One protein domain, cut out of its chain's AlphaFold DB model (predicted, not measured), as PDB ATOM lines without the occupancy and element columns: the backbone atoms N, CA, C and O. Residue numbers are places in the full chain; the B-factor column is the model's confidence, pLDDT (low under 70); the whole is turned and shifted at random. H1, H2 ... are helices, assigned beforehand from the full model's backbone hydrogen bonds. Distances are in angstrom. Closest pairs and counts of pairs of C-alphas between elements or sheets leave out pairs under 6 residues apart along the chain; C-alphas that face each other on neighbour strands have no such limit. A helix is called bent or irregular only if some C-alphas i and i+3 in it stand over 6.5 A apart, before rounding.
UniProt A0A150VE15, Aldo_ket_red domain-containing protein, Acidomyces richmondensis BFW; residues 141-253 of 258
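AT A GLANCE: This is residues 141 to 253 of the 258 residues of the protein "Aldo_ket_red domain-containing protein" of Acidomyces richmondensis BFW (UniProt A0A150VE15). Two helices, H2 and H5, lie side by side and run opposite ways as a base; H3 stands crosswise to them nearest the mean of the C-alphas, and H4 packs on H3 on the side away from the base. H1 lies off to one side and touches no helix, and two long stretches with no named element, residues 141 to 165 and 204 to 218, make much of the rest. The printed part has 113 residues with five named helices, H1 to H5 in order along the chain, no named strand, and the class all helix. The whole is compact, with a radius of gyration of the C-alphas of 14.4 A, and spans 40 by 33 by 25 A.

HOW THE PARTS SIT: The longest helix, H5, residues 236 to 252, touches H2, residues 178 to 188, at a shallow tilt of 4 degrees, opposite ways. Their closest C-alphas, those of Ala 183 and Gly 245, are 4.0 A apart. H5 has a kink of 27 degrees near residue 246 and is irregular: C-alphas 248 and 251 are 7.4 A apart. H3, residues 195 to 203, only just touches H5, with 3 pairs of C-alphas within 8 A, through residues 238 to 242 of H5 alone; the closest are those of Ala 198 and Val 239, 7.7 A, and the lines are about perpendicular at 82 degrees. H2 and H3 are close but not clearly touching, with the C-alphas of Leu 187 and Ala 195 closest at 7.1 A. H4, residues 219 to 229, touches H3 at a steep tilt of 51 degrees, the same way; the closest C-alphas, of Ser 201 and Leu 229, are 6.0 A apart. The helix packing is mostly crossed, only just: 1 of 3 touching pairs is at a shallow tilt. H1, residues 166 to 175, meets H2 only through their link and is apart from H3, H4 and H5. In H1, H2 and H4 every O i to N i+4 pair is within hydrogen-bond range; in H3 it is 3 of 5 and in H5 11 of 13.

IN THESE COORDINATES: H5 is 25.4 A from first to last C-alpha and ends with C-alpha 252 at (-60.473, 33.761, 43.645). H4 is 15.4 A, H2 14.9 A, H1 14.4 A and H3 12.8 A long. H1 begins with C-alpha 166 at (-53.298, 48.393, 30.474), and H4 with C-alpha 219 at (-30.889, 37.194, 28.079).

THE WHOLE: The two C-alphas farthest apart, of Asn 164 and Gly 207, are 40.4 A apart. The printed part has no cut. The link from H3 to H4 is long, 15 residues, and that from H1 to H2 is tight. The mean pLDDT of the printed part is 70.3, and 44 residues are under 70: 141 to 161, 166 to 167 and 191 to 211.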
ATOM      1  N   GLY A 141     -47.167  35.793  34.770       49.94
ATOM      2  CA  GLY A 141     -46.588  37.066  34.321       49.94
ATOM      3  C   GLY A 141     -45.490  37.647  35.227       49.94
ATOM      4  O   GLY A 141     -45.272  38.851  35.220       49.94
ATOM      5  N   GLY A 142     -44.826  36.823  36.039       51.25
ATOM      6  CA  GLY A 142     -43.858  37.253  37.056       51.25
ATOM      7  C   GLY A 142     -44.496  37.586  38.411       51.25
ATOM      8  O   GLY A 142     -43.803  38.048  39.313       51.25
ATOM      9  N   GLY A 143     -45.807  37.367  38.581       47.72
ATOM     10  CA  GLY A 143     -46.531  37.655  39.831       47.72
ATOM     11  C   GLY A 143     -46.085  36.785  41.004       47.72
ATOM     12  O   GLY A 143     -46.189  37.196  42.151       47.72
ATOM     13  N   LEU A 144     -45.503  35.623  40.706       51.72
ATOM     14  CA  LEU A 144     -44.905  34.700  41.668       51.72
ATOM     15  C   LEU A 144     -43.459  35.098  42.036       51.72
ATOM     16  O   LEU A 144     -42.593  34.248  42.212       51.72
ATOM     17  N   THR A 145     -43.160  36.396  42.132       55.41
ATOM     18  CA  THR A 145     -41.838  36.887  42.560       55.41
ATOM     19  C   THR A 145     -41.940  37.741  43.804       55.41
ATOM     20  O   THR A 145     -42.896  38.496  43.978       55.41
ATOM     21  N   ARG A 146     -40.873  37.732  44.615       50.38
ATOM     22  CA  ARG A 146     -40.711  38.666  45.741       50.38
ATOM     23  C   ARG A 146     -40.828  40.133  45.308       50.38
ATOM     24  O   ARG A 146     -41.263  40.969  46.088       50.38
ATOM     25  N   ARG A 147     -40.490  40.436  44.048       56.50
ATOM     26  CA  ARG A 147     -40.580  41.784  43.462       56.50
ATOM     27  C   ARG A 147     -42.011  42.334  43.440       56.50
ATOM     28  O   ARG A 147     -42.165  43.548  43.435       56.50
ATOM     29  N   ASN A 148     -43.030  41.473  43.460       53.47
ATOM     30  CA  ASN A 148     -44.445  41.856  43.408       53.47
ATOM     31  C   ASN A 148     -45.191  41.619  44.738       53.47
ATOM     32  O   ASN A 148     -46.418  41.570  44.750       53.47
ATOM     33  N   HIS A 149     -44.470  41.455  45.854       61.09
ATOM     34  CA  HIS A 149     -45.068  41.308  47.186       61.09
ATOM     35  C   HIS A 149     -45.730  42.611  47.671       61.09
ATOM     36  O   HIS A 149     -45.293  43.701  47.310       61.09
ATOM     37  N   ARG A 150     -46.771  42.498  48.512       63.44
ATOM     38  CA  ARG A 150     -47.594  43.616  49.024       63.44
ATOM     39  C   ARG A 150     -46.821  44.711  49.768       63.44
ATOM     40  O   ARG A 150     -47.306  45.836  49.839       63.44
ATOM     41  N   GLU A 151     -45.640  44.406  50.297       55.16
ATOM     42  CA  GLU A 151     -44.770  45.390  50.956       55.16
ATOM     43  C   GLU A 151     -43.912  46.194  49.964       55.16
ATOM     44  O   GLU A 151     -43.338  47.219  50.335       55.16
ATOM     45  N   ASN A 152     -43.844  45.780  48.693       55.22
ATOM     46  CA  ASN A 152     -43.098  46.482  47.658       55.22
ATOM     47  C   ASN A 152     -44.005  47.435  46.858       55.22
ATOM     48  O   ASN A 152     -44.668  47.046  45.895       55.22
ATOM     49  N   ASN A 153     -44.016  48.712  47.255       50.34
ATOM     50  CA  ASN A 153     -44.764  49.775  46.569       50.34
ATOM     51  C   ASN A 153     -44.042  50.335  45.328       50.34
ATOM     52  O   ASN A 153     -44.637  51.098  44.563       50.34
ATOM     53  N   GLU A 154     -42.783  49.957  45.100       47.56
ATOM     54  CA  GLU A 154     -41.984  50.407  43.960       47.56
ATOM     55  C   GLU A 154     -42.112  49.416  42.800       47.56
ATOM     56  O   GLU A 154     -41.256  48.566  42.558       47.56
ATOM     57  N   VAL A 155     -43.214  49.508  42.054       52.56
ATOM     58  CA  VAL A 155     -43.308  48.805  40.770       52.56
ATOM     59  C   VAL A 155     -42.607  49.650  39.715       52.56
ATOM     60  O   VAL A 155     -43.101  50.709  39.332       52.56
ATOM     61  N   GLU A 156     -41.443  49.187  39.252       51.78
ATOM     62  CA  GLU A 156     -40.694  49.848  38.182       51.78
ATOM     63  C   GLU A 156     -41.594  50.125  36.964       51.78
ATOM     64  O   GLU A 156     -42.369  49.269  36.534       51.78
ATOM     65  N   SER A 157     -41.411  51.290  36.332       44.00
ATOM     66  CA  SER A 157     -42.116  51.787  35.126       44.00
ATOM     67  C   SER A 157     -42.025  50.865  33.878       44.00
ATOM     68  O   SER A 157     -42.517  51.170  32.786       44.00
ATOM     69  N   ARG A 158     -41.380  49.700  34.004       48.88
ATOM     70  CA  ARG A 158     -41.230  48.673  32.960       48.88
ATOM     71  C   ARG A 158     -41.665  47.269  33.399       48.88
ATOM     72  O   ARG A 158     -41.588  46.343  32.591       48.88
ATOM     73  N   ALA A 159     -42.150  47.103  34.627       60.41
ATOM     74  CA  ALA A 159     -42.566  45.812  35.156       60.41
ATOM     75  C   ALA A 159     -43.889  45.326  34.536       60.41
ATOM     76  O   ALA A 159     -44.750  46.105  34.129       60.41
ATOM     77  N   TYR A 160     -44.077  44.006  34.511       62.28
ATOM     78  CA  TYR A 160     -45.283  43.348  33.982       62.28
ATOM     79  C   TYR A 160     -46.574  43.745  34.733       62.28
ATOM     80  O   TYR A 160     -47.668  43.602  34.194       62.28
ATOM     81  N   PHE A 161     -46.441  44.288  35.951       66.62
ATOM     82  CA  PHE A 161     -47.515  44.776  36.829       66.62
ATOM     83  C   PHE A 161     -47.598  46.313  36.910       66.62
ATOM     84  O   PHE A 161     -48.221  46.838  37.835       66.62
ATOM     85  N   ASP A 162     -46.983  47.050  35.977       72.69
ATOM     86  CA  ASP A 162     -47.032  48.519  35.938       72.69
ATOM     87  C   ASP A 162     -48.494  49.028  35.916       72.69
ATOM     88  O   ASP A 162     -49.215  48.775  34.944       72.69
ATOM     89  N   PRO A 163     -48.964  49.741  36.960       73.75
ATOM     90  CA  PRO A 163     -50.351  50.202  37.045       73.75
ATOM     91  C   PRO A 163     -50.703  51.264  35.993       73.75
ATOM     92  O   PRO A 163     -51.887  51.509  35.749       73.75
ATOM     93  N   ASN A 164     -49.705  51.876  35.351       77.69
ATOM     94  CA  ASN A 164     -49.910  52.879  34.305       77.69
ATOM     95  C   ASN A 164     -50.137  52.254  32.923       77.69
ATOM     96  O   ASN A 164     -50.532  52.952  31.989       77.69
ATOM     97  N   LYS A 165     -49.904  50.944  32.783       72.62
ATOM     98  CA  LYS A 165     -50.124  50.202  31.540       72.62
ATOM     99  C   LYS A 165     -51.359  49.332  31.649       72.62
ATOM    100  O   LYS A 165     -51.602  48.687  32.670       72.62
ATOM    101  N   TRP A 166     -52.108  49.240  30.555       68.56
ATOM    102  CA  TRP A 166     -53.298  48.393  30.474       68.56
ATOM    103  C   TRP A 166     -52.984  46.935  30.831       68.56
ATOM    104  O   TRP A 166     -53.711  46.293  31.596       68.56
ATOM    105  N   HIS A 167     -51.875  46.402  30.308       69.12
ATOM    106  CA  HIS A 167     -51.472  45.038  30.614       69.12
ATOM    107  C   HIS A 167     -51.191  44.831  32.108       69.12
ATOM    108  O   HIS A 167     -51.625  43.820  32.666       69.12
ATOM    109  N   GLY A 168     -50.530  45.792  32.761       70.88
ATOM    110  CA  GLY A 168     -50.231  45.721  34.188       70.88
ATOM    111  C   GLY A 168     -51.476  45.852  35.061       70.88
ATOM    112  O   GLY A 168     -51.634  45.074  36.001       70.88
ATOM    113  N   GLN A 169     -52.431  46.711  34.689       75.06
ATOM    114  CA  GLN A 169     -53.754  46.769  35.327       75.06
ATOM    115  C   GLN A 169     -54.488  45.421  35.236       75.06
ATOM    116  O   GLN A 169     -54.996  44.920  36.239       75.06
ATOM    117  N   SER A 170     -54.490  44.781  34.061       72.94
ATOM    118  CA  SER A 170     -55.112  43.463  33.880       72.94
ATOM    119  C   SER A 170     -54.433  42.365  34.706       72.94
ATOM    120  O   SER A 170     -55.125  41.500  35.249       72.94
ATOM    121  N   CYS A 171     -53.102  42.384  34.814       71.81
ATOM    122  CA  CYS A 171     -52.366  41.433  35.650       71.81
ATOM    123  C   CYS A 171     -52.653  41.665  37.134       71.81
ATOM    124  O   CYS A 171     -52.840  40.700  37.873       71.81
ATOM    125  N   ARG A 172     -52.786  42.929  37.552       75.19
ATOM    126  CA  ARG A 172     -53.179  43.281  38.918       75.19
ATOM    127  C   ARG A 172     -54.582  42.802  39.266       75.19
ATOM    128  O   ARG A 172     -54.749  42.171  40.297       75.19
ATOM    129  N   ILE A 173     -55.562  42.982  38.382       77.75
ATOM    130  CA  ILE A 173     -56.917  42.426  38.579       77.75
ATOM    131  C   ILE A 173     -56.865  40.909  38.802       77.75
ATOM    132  O   ILE A 173     -57.644  40.361  39.578       77.75
ATOM    133  N   ARG A 174     -55.956  40.222  38.103       73.38
ATOM    134  CA  ARG A 174     -55.863  38.765  38.137       73.38
ATOM    135  C   ARG A 174     -55.119  38.228  39.362       73.38
ATOM    136  O   ARG A 174     -55.523  37.187  39.867       73.38
ATOM    137  N   TYR A 175     -54.050  38.892  39.801       74.50
ATOM    138  CA  TYR A 175     -53.115  38.332  40.787       74.50
ATOM    139  C   TYR A 175     -52.849  39.231  42.004       74.50
ATOM    140  O   TYR A 175     -52.275  38.763  42.978       74.50
ATOM    141  N   TRP A 176     -53.248  40.506  41.983       76.06
ATOM    142  CA  TRP A 176     -52.952  41.471  43.050       76.06
ATOM    143  C   TRP A 176     -54.101  41.542  44.056       76.06
ATOM    144  O   TRP A 176     -54.882  42.494  44.077       76.06
ATOM    145  N   ASN A 177     -54.223  40.491  44.863       82.25
ATOM    146  CA  ASN A 177     -55.182  40.403  45.961       82.25
ATOM    147  C   ASN A 177     -54.568  39.716  47.188       82.25
ATOM    148  O   ASN A 177     -53.476  39.142  47.117       82.25
ATOM    149  N   ASP A 178     -55.279  39.797  48.312       86.19
ATOM    150  CA  ASP A 178     -54.806  39.284  49.596       86.19
ATOM    151  C   ASP A 178     -54.576  37.773  49.550       86.19
ATOM    152  O   ASP A 178     -53.545  37.311  50.018       86.19
ATOM    153  N   GLN A 179     -55.444  37.003  48.888       86.44
ATOM    154  CA  GLN A 179     -55.318  35.545  48.830       86.44
ATOM    155  C   GLN A 179     -54.071  35.083  48.059       86.44
ATOM    156  O   GLN A 179     -53.405  34.135  48.473       86.44
ATOM    157  N   TYR A 180     -53.731  35.738  46.944       81.56
ATOM    158  CA  TYR A 180     -52.474  35.462  46.236       81.56
ATOM    159  C   TYR A 180     -51.255  35.960  47.017       81.56
ATOM    160  O   TYR A 180     -50.205  35.321  46.966       81.56
ATOM    161  N   SER A 181     -51.392  37.058  47.765       82.50
ATOM    162  CA  SER A 181     -50.323  37.567  48.634       82.50
ATOM    163  C   SER A 181     -50.049  36.617  49.803       82.50
ATOM    164  O   SER A 181     -48.895  36.312  50.088       82.50
ATOM    165  N   ASP A 182     -51.097  36.082  50.427       86.69
ATOM    166  CA  ASP A 182     -51.003  35.091  51.499       86.69
ATOM    167  C   ASP A 182     -50.377  33.785  50.986       86.69
ATOM    168  O   ASP A 182     -49.512  33.204  51.641       86.69
ATOM    169  N   ALA A 183     -50.747  33.348  49.775       84.44
ATOM    170  CA  ALA A 183     -50.114  32.202  49.122       84.44
ATOM    171  C   ALA A 183     -48.613  32.435  48.861       84.44
ATOM    172  O   ALA A 183     -47.805  31.524  49.049       84.44
ATOM    173  N   LEU A 184     -48.228  33.654  48.466       79.19
ATOM    174  CA  LEU A 184     -46.826  34.022  48.270       79.19
ATOM    175  C   LEU A 184     -46.047  34.027  49.596       79.19
ATOM    176  O   LEU A 184     -44.918  33.541  49.632       79.19
ATOM    177  N   ASP A 185     -46.650  34.497  50.690       83.62
ATOM    178  CA  ASP A 185     -46.017  34.512  52.018       83.62
ATOM    179  C   ASP A 185     -45.673  33.119  52.528       83.62
ATOM    180  O   ASP A 185     -44.592  32.914  53.087       83.62
ATOM    181  N   ILE A 186     -46.556  32.146  52.289       83.25
ATOM    182  CA  ILE A 186     -46.320  30.741  52.641       83.25
ATOM    183  C   ILE A 186     -45.054  30.219  51.948       83.25
ATOM    184  O   ILE A 186     -44.254  29.521  52.575       83.25
ATOM    185  N   LEU A 187     -44.856  30.577  50.676       76.44
ATOM    186  CA  LEU A 187     -43.682  30.175  49.900       76.44
ATOM    187  C   LEU A 187     -42.416  30.886  50.386       76.44
ATOM    188  O   LEU A 187     -41.409  30.225  50.637       76.44
ATOM    189  N   LEU A 188     -42.481  32.205  50.595       74.19
ATOM    190  CA  LEU A 188     -41.346  33.004  51.071       74.19
ATOM    191  C   LEU A 188     -40.855  32.555  52.457       74.19
ATOM    192  O   LEU A 188     -39.653  32.580  52.723       74.19
ATOM    193  N   HIS A 189     -41.752  32.074  53.326       80.00
ATOM    194  CA  HIS A 189     -41.387  31.539  54.644       80.00
ATOM    195  C   HIS A 189     -40.563  30.243  54.584       80.00
ATOM    196  O   HIS A 189     -39.933  29.865  55.575       80.00
ATOM    197  N   LYS A 190     -40.577  29.531  53.450       73.62
ATOM    198  CA  LYS A 190     -39.832  28.278  53.254       73.62
ATOM    199  C   LYS A 190     -38.446  28.481  52.630       73.62
ATOM    200  O   LYS A 190     -37.714  27.504  52.486       73.62
ATOM    201  N   GLY A 191     -38.065  29.723  52.318       65.56
ATOM    202  CA  GLY A 191     -36.769  30.099  51.746       65.56
ATOM    203  C   GLY A 191     -36.903  30.842  50.416       65.56
ATOM    204  O   GLY A 191     -38.007  31.054  49.919       65.56
ATOM    205  N   GLU A 192     -35.770  31.232  49.820       56.53
ATOM    206  CA  GLU A 192     -35.709  31.845  48.483       56.53
ATOM    207  C   GLU A 192     -35.972  30.809  47.383       56.53
ATOM    208  O   GLU A 192     -35.133  30.530  46.531       56.53
ATOM    209  N   VAL A 193     -37.156  30.207  47.389       53.38
ATOM    210  CA  VAL A 193     -37.680  29.615  46.166       53.38
ATOM    211  C   VAL A 193     -38.325  30.766  45.420       53.38
ATOM    212  O   VAL A 193     -39.385  31.250  45.815       53.38
ATOM    213  N   CYS A 194     -37.674  31.248  44.362       54.22
ATOM    214  CA  CYS A 194     -38.349  32.147  43.440       54.22
ATOM    215  C   CYS A 194     -39.580  31.378  42.951       54.22
ATOM    216  O   CYS A 194     -39.431  30.326  42.333       54.22
ATOM    217  N   ALA A 195     -40.794  31.809  43.298       49.28
ATOM    218  CA  ALA A 195     -41.992  31.020  43.007       49.28
ATOM    219  C   ALA A 195     -42.231  30.865  41.487       49.28
ATOM    220  O   ALA A 195     -42.940  29.958  41.060       49.28
ATOM    221  N   GLU A 196     -41.513  31.649  40.673       48.88
ATOM    222  CA  GLU A 196     -41.246  31.407  39.251       48.88
ATOM    223  C   GLU A 196     -40.728  29.991  38.944       48.88
ATOM    224  O   GLU A 196     -41.178  29.334  38.010       48.88
ATOM    225  N   MET A 197     -39.778  29.513  39.741       52.81
ATOM    226  CA  MET A 197     -39.060  28.249  39.571       52.81
ATOM    227  C   MET A 197     -39.896  27.069  40.069       52.81
ATOM    228  O   MET A 197     -39.807  25.965  39.540       52.81
ATOM    229  N   ALA A 198     -40.746  27.309  41.069       52.78
ATOM    230  CA  ALA A 198     -41.521  26.263  41.715       52.78
ATOM    231  C   ALA A 198     -42.626  25.706  40.789       52.78
ATOM    232  O   ALA A 198     -42.767  24.495  40.617       52.78
ATOM    233  N   ASP A 199     -43.360  26.592  40.115       52.62
ATOM    234  CA  ASP A 199     -44.382  26.198  39.137       52.62
ATOM    235  C   ASP A 199     -43.755  25.566  37.880       52.62
ATOM    236  O   ASP A 199     -44.212  24.544  37.355       52.62
ATOM    237  N   ALA A 200     -42.627  26.130  37.443       53.66
ATOM    238  CA  ALA A 200     -41.917  25.708  36.247       53.66
ATOM    239  C   ALA A 200     -41.296  24.300  36.387       53.66
ATOM    240  O   ALA A 200     -41.447  23.461  35.490       53.66
ATOM    241  N   SER A 201     -40.671  24.000  37.531       54.19
ATOM    242  CA  SER A 201     -40.148  22.662  37.842       54.19
ATOM    243  C   SER A 201     -41.250  21.634  38.119       54.19
ATOM    244  O   SER A 201     -41.030  20.444  37.881       54.19
ATOM    245  N   TRP A 202     -42.424  22.055  38.605       53.78
ATOM    246  CA  TRP A 202     -43.572  21.167  38.828       53.78
ATOM    247  C   TRP A 202     -44.192  20.695  37.508       53.78
ATOM    248  O   TRP A 202     -44.354  19.493  37.283       53.78
ATOM    249  N   HIS A 203     -44.467  21.623  36.587       57.50
ATOM    250  CA  HIS A 203     -45.098  21.304  35.304       57.50
ATOM    251  C   HIS A 203     -44.196  20.526  34.336       57.50
ATOM    252  O   HIS A 203     -44.698  19.720  33.554       57.50
ATOM    253  N   ALA A 204     -42.874  20.718  34.394       55.75
ATOM    254  CA  ALA A 204     -41.934  20.029  33.508       55.75
ATOM    255  C   ALA A 204     -41.812  18.511  33.773       55.75
ATOM    256  O   ALA A 204     -41.305  17.783  32.919       55.75
ATOM    257  N   LYS A 205     -42.265  18.009  34.935       54.78
ATOM    258  CA  LYS A 205     -41.956  16.642  35.408       54.78
ATOM    259  C   LYS A 205     -43.078  15.617  35.256       54.78
ATOM    260  O   LYS A 205     -42.875  14.462  35.620       54.78
ATOM    261  N   ASP A 206     -44.228  15.970  34.676       54.19
ATOM    262  CA  ASP A 206     -45.322  14.998  34.515       54.19
ATOM    263  C   ASP A 206     -45.037  13.900  33.466       54.19
ATOM    264  O   ASP A 206     -45.754  12.900  33.418       54.19
ATOM    265  N   GLY A 207     -43.985  14.057  32.648       52.31
ATOM    266  CA  GLY A 207     -43.563  13.080  31.640       52.31
ATOM    267  C   GLY A 207     -44.565  12.884  30.496       52.31
ATOM    268  O   GLY A 207     -44.379  11.999  29.661       52.31
ATOM    269  N   LYS A 208     -45.623  13.703  30.417       57.88
ATOM    270  CA  LYS A 208     -46.721  13.544  29.445       57.88
ATOM    271  C   LYS A 208     -46.432  14.201  28.093       57.88
ATOM    272  O   LYS A 208     -47.281  14.185  27.201       57.88
ATOM    273  N   GLY A 209     -45.227  14.747  27.914       56.84
ATOM    274  CA  GLY A 209     -44.819  15.455  26.699       56.84
ATOM    275  C   GLY A 209     -45.419  16.859  26.579       56.84
ATOM    276  O   GLY A 209     -45.405  17.438  25.492       56.84
ATOM    277  N   HIS A 210     -45.945  17.410  27.677       66.69
ATOM    278  CA  HIS A 210     -46.403  18.791  27.732       66.69
ATOM    279  C   HIS A 210     -45.227  19.762  27.582       66.69
ATOM    280  O   HIS A 210     -44.103  19.483  27.994       66.69
ATOM    281  N   ALA A 211     -45.491  20.910  26.961       68.81
ATOM    282  CA  ALA A 211     -44.503  21.962  26.768       68.81
ATOM    283  C   ALA A 211     -44.904  23.198  27.568       68.81
ATOM    284  O   ALA A 211     -46.067  23.601  27.557       68.81
ATOM    285  N   MET A 212     -43.922  23.821  28.210       72.56
ATOM    286  CA  MET A 212     -44.111  25.051  28.962       72.56
ATOM    287  C   MET A 212     -43.724  26.267  28.121       72.56
ATOM    288  O   MET A 212     -42.681  26.292  27.469       72.56
ATOM    289  N   LEU A 213     -44.567  27.302  28.148       73.25
ATOM    290  CA  LEU A 213     -44.259  28.588  27.530       73.25
ATOM    291  C   LEU A 213     -43.550  29.494  28.533       73.25
ATOM    292  O   LEU A 213     -44.185  30.027  29.441       73.25
ATOM    293  N   ILE A 214     -42.258  29.714  28.314       73.75
ATOM    294  CA  ILE A 214     -41.441  30.633  29.108       73.75
ATOM    295  C   ILE A 214     -41.348  32.015  28.450       73.75
ATOM    296  O   ILE A 214     -41.331  32.167  27.221       73.75
ATOM    297  N   GLY A 215     -41.294  33.048  29.283       74.62
ATOM    298  CA  GLY A 215     -41.092  34.423  28.854       74.62
ATOM    299  C   GLY A 215     -40.058  35.088  29.745       74.62
ATOM    300  O   GLY A 215     -40.328  35.284  30.918       74.62
ATOM    301  N   ALA A 216     -38.919  35.453  29.164       76.44
ATOM    302  CA  ALA A 216     -37.892  36.246  29.819       76.44
ATOM    303  C   ALA A 216     -37.903  37.686  29.290       76.44
ATOM    304  O   ALA A 216     -38.304  37.944  28.148       76.44
ATOM    305  N   SER A 217     -37.460  38.603  30.145       75.62
ATOM    306  CA  SER A 217     -37.331  40.039  29.874       75.62
ATOM    307  C   SER A 217     -35.916  40.452  29.454       75.62
ATOM    308  O   SER A 217     -35.725  41.574  28.997       75.62
ATOM    309  N   SER A 218     -34.931  39.567  29.621       81.06
ATOM    310  CA  SER A 218     -33.533  39.750  29.220       81.06
ATOM    311  C   SER A 218     -32.871  38.391  28.963       81.06
ATOM    312  O   SER A 218     -33.401  37.355  29.370       81.06
ATOM    313  N   VAL A 219     -31.703  38.402  28.310       85.94
ATOM    314  CA  VAL A 219     -30.889  37.194  28.079       85.94
ATOM    315  C   VAL A 219     -30.455  36.575  29.409       85.94
ATOM    316  O   VAL A 219     -30.664  35.388  29.613       85.94
ATOM    317  N   THR A 220     -29.956  37.386  30.346       86.31
ATOM    318  CA  THR A 220     -29.539  36.926  31.681       86.31
ATOM    319  C   THR A 220     -30.680  36.257  32.442       86.31
ATOM    320  O   THR A 220     -30.500  35.171  32.975       86.31
ATOM    321  N   HIS A 221     -31.882  36.847  32.417       81.38
ATOM    322  CA  HIS A 221     -33.057  36.237  33.044       81.38
ATOM    323  C   HIS A 221     -33.381  34.876  32.402       81.38
ATOM    324  O   HIS A 221     -33.720  33.928  33.101       81.38
ATOM    325  N   LEU A 222     -33.239  34.741  31.077       84.88
ATOM    326  CA  LEU A 222     -33.432  33.447  30.427       84.88
ATOM    327  C   LEU A 222     -32.377  32.419  30.857       84.88
ATOM    328  O   LEU A 222     -32.742  31.278  31.109       84.88
ATOM    329  N   GLU A 223     -31.101  32.798  30.935       86.75
ATOM    330  CA  GLU A 223     -30.021  31.895  31.366       86.75
ATOM    331  C   GLU A 223     -30.232  31.388  32.797       86.75
ATOM    332  O   GLU A 223     -30.106  30.189  33.042       86.75
ATOM    333  N   GLU A 224     -30.611  32.280  33.715       83.44
ATOM    334  CA  GLU A 224     -30.959  31.926  35.096       83.44
ATOM    335  C   GLU A 224     -32.119  30.921  35.118       83.44
ATOM    336  O   GLU A 224     -31.979  29.829  35.665       83.44
ATOM    337  N   MET A 225     -33.213  31.222  34.403       79.81
ATOM    338  CA  MET A 225     -34.354  30.308  34.286       79.81
ATOM    339  C   MET A 225     -33.963  28.935  33.723       79.81
ATOM    340  O   MET A 225     -34.480  27.921  34.187       79.81
ATOM    341  N   MET A 226     -33.086  28.877  32.715       83.44
ATOM    342  CA  MET A 226     -32.641  27.607  32.128       83.44
ATOM    343  C   MET A 226     -31.830  26.781  33.119       83.44
ATOM    344  O   MET A 226     -32.114  25.597  33.301       83.44
ATOM    345  N   ALA A 227     -30.873  27.415  33.799       82.38
ATOM    346  CA  ALA A 227     -30.076  26.758  34.827       82.38
ATOM    347  C   ALA A 227     -30.956  26.214  35.963       82.38
ATOM    348  O   ALA A 227     -30.670  25.151  36.511       82.38
ATOM    349  N   ASP A 228     -32.043  26.911  36.299       74.12
ATOM    350  CA  ASP A 228     -32.989  26.473  37.325       74.12
ATOM    351  C   ASP A 228     -33.869  25.302  36.881       74.12
ATOM    352  O   ASP A 228     -34.125  24.392  37.671       74.12
ATOM    353  N   LEU A 229     -34.309  25.283  35.621       75.69
ATOM    354  CA  LEU A 229     -35.097  24.175  35.067       75.69
ATOM    355  C   LEU A 229     -34.318  22.856  35.020       75.69
ATOM    356  O   LEU A 229     -34.922  21.785  35.098       75.69
ATOM    357  N   GLU A 230     -32.994  22.938  34.917       78.19
ATOM    358  CA  GLU A 230     -32.082  21.792  34.927       78.19
ATOM    359  C   GLU A 230     -31.782  21.266  36.342       78.19
ATOM    360  O   GLU A 230     -31.165  20.208  36.485       78.19
ATOM    361  N   LYS A 231     -32.238  21.956  37.399       76.94
ATOM    362  CA  LYS A 231     -32.050  21.505  38.783       76.94
ATOM    363  C   LYS A 231     -32.910  20.283  39.125       76.94
ATOM    364  O   LYS A 231     -33.937  19.956  38.513       76.94
ATOM    365  N   GLU A 232     -32.487  19.616  40.194       72.00
ATOM    366  CA  GLU A 232     -33.216  18.515  40.816       72.00
ATOM    367  C   GLU A 232     -34.655  18.913  41.213       72.00
ATOM    368  O   GLU A 232     -34.969  20.098  41.337       72.00
ATOM    369  N   PRO A 233     -35.582  17.944  41.369       73.81
ATOM    370  CA  PRO A 233     -36.951  18.228  41.796       73.81
ATOM    371  C   PRO A 233     -37.003  19.080  43.062       73.81
ATOM    372  O   PRO A 233     -36.168  18.940  43.953       73.81
ATOM    373  N   LEU A 234     -38.029  19.927  43.142       74.06
ATOM    374  CA  LEU A 234     -38.260  20.747  44.323       74.06
ATOM    375  C   LEU A 234     -38.354  19.864  45.573       74.06
ATOM    376  O   LEU A 234     -38.961  18.786  45.514       74.06
ATOM    377  N   PRO A 235     -37.818  20.329  46.715       81.44
ATOM    378  CA  PRO A 235     -38.031  19.665  47.991       81.44
ATOM    379  C   PRO A 235     -39.528  19.479  48.265       81.44
ATOM    380  O   PRO A 235     -40.351  20.333  47.918       81.44
ATOM    381  N   LYS A 236     -39.896  18.367  48.909       82.62
ATOM    382  CA  LYS A 236     -41.305  18.023  49.176       82.62
ATOM    383  C   LYS A 236     -42.017  19.108  49.978       82.62
ATOM    384  O   LYS A 236     -43.202  19.346  49.778       82.62
ATOM    385  N   GLU A 237     -41.285  19.774  50.857       83.50
ATOM    386  CA  GLU A 237     -41.765  20.845  51.720       83.50
ATOM    387  C   GLU A 237     -42.197  22.075  50.906       83.50
ATOM    388  O   GLU A 237     -43.143  22.761  51.288       83.50
ATOM    389  N   ILE A 238     -41.535  22.330  49.771       81.12
ATOM    390  CA  ILE A 238     -41.873  23.416  48.842       81.12
ATOM    391  C   ILE A 238     -43.102  23.050  48.016       81.12
ATOM    392  O   ILE A 238     -43.998  23.874  47.860       81.12
ATOM    393  N   VAL A 239     -43.187  21.805  47.539       79.31
ATOM    394  CA  VAL A 239     -44.380  21.305  46.833       79.31
ATOM    395  C   VAL A 239     -45.615  21.386  47.735       79.31
ATOM    396  O   VAL A 239     -46.648  21.900  47.327       79.31
ATOM    397  N   GLN A 240     -45.491  20.979  48.999       82.75
ATOM    398  CA  GLN A 240     -46.578  21.109  49.972       82.75
ATOM    399  C   GLN A 240     -46.956  22.572  50.230       82.75
ATOM    400  O   GLN A 240     -48.133  22.882  50.386       82.75
ATOM    401  N   ALA A 241     -45.980  23.481  50.269       84.12
ATOM    402  CA  ALA A 241     -46.247  24.909  50.414       84.12
ATOM    403  C   ALA A 241     -47.009  25.479  49.203       84.12
ATOM    404  O   ALA A 241     -47.931  26.273  49.396       84.12
ATOM    405  N   LEU A 242     -46.684  25.030  47.982       80.62
ATOM    406  CA  LEU A 242     -47.444  25.358  46.771       80.62
ATOM    407  C   LEU A 242     -48.889  24.858  46.858       80.62
ATOM    408  O   LEU A 242     -49.806  25.635  46.602       80.62
ATOM    409  N   ASP A 243     -49.097  23.602  47.261       83.12
ATOM    410  CA  ASP A 243     -50.437  23.018  47.402       83.12
ATOM    411  C   ASP A 243     -51.285  23.801  48.415       83.12
ATOM    412  O   ASP A 243     -52.427  24.162  48.132       83.12
ATOM    413  N   VAL A 244     -50.719  24.131  49.582       86.56
ATOM    414  CA  VAL A 244     -51.415  24.919  50.614       86.56
ATOM    415  C   VAL A 244     -51.733  26.332  50.115       86.56
ATOM    416  O   VAL A 244     -52.851  26.813  50.312       86.56
ATOM    417  N   GLY A 245     -50.783  26.990  49.443       86.31
ATOM    418  CA  GLY A 245     -51.006  28.309  48.848       86.31
ATOM    419  C   GLY A 245     -52.112  28.289  47.788       86.31
ATOM    420  O   GLY A 245     -52.993  29.151  47.797       86.31
ATOM    421  N   TRP A 246     -52.118  27.273  46.918       84.25
ATOM    422  CA  TRP A 246     -53.167  27.075  45.918       84.25
ATOM    423  C   TRP A 246     -54.541  26.863  46.555       84.25
ATOM    424  O   TRP A 246     -55.512  27.495  46.142       84.25
ATOM    425  N   GLU A 247     -54.640  26.030  47.591       88.50
ATOM    426  CA  GLU A 247     -55.902  25.804  48.303       88.50
ATOM    427  C   GLU A 247     -56.483  27.099  48.898       88.50
ATOM    428  O   GLU A 247     -57.704  27.279  48.882       88.50
ATOM    429  N   GLY A 248     -55.626  28.025  49.344       87.31
ATOM    430  CA  GLY A 248     -56.030  29.342  49.843       87.31
ATOM    431  C   GLY A 248     -56.512  30.316  48.759       87.31
ATOM    432  O   GLY A 248     -57.417  31.114  49.012       87.31
ATOM    433  N   CYS A 249     -55.960  30.247  47.541       84.94
ATOM    434  CA  CYS A 249     -56.255  31.217  46.476       84.94
ATOM    435  C   CYS A 249     -57.154  30.690  45.342       84.94
ATOM    436  O   CYS A 249     -57.713  31.487  44.583       84.94
ATOM    437  N   LYS A 250     -57.382  29.374  45.229       83.31
ATOM    438  CA  LYS A 250     -58.149  28.779  44.116       83.31
ATOM    439  C   LYS A 250     -59.566  29.337  43.967       83.31
ATOM    440  O   LYS A 250     -60.075  29.409  42.853       83.31
ATOM    441  N   GLY A 251     -60.193  29.761  45.067       86.06
ATOM    442  CA  GLY A 251     -61.545  30.331  45.066       86.06
ATOM    443  C   GLY A 251     -61.650  31.700  44.386       86.06
ATOM    444  O   GLY A 251     -62.715  32.042  43.877       86.06
ATOM    445  N   VAL A 252     -60.550  32.461  44.339       84.00
ATOM    446  CA  VAL A 252     -60.473  33.761  43.645       84.00
ATOM    447  C   VAL A 252     -59.801  33.659  42.276       84.00
ATOM    448  O   VAL A 252     -59.714  34.651  41.551       84.00
ATOM    449  N   SER A 253     -59.340  32.462  41.900       81.00
ATOM    450  CA  SER A 253     -58.754  32.222  40.589       81.00
ATOM    451  C   SER A 253     -59.796  32.459  39.504       81.00
ATOM    452  O   SER A 253     -60.884  31.877  39.498       81.00
TER     453      SER A 253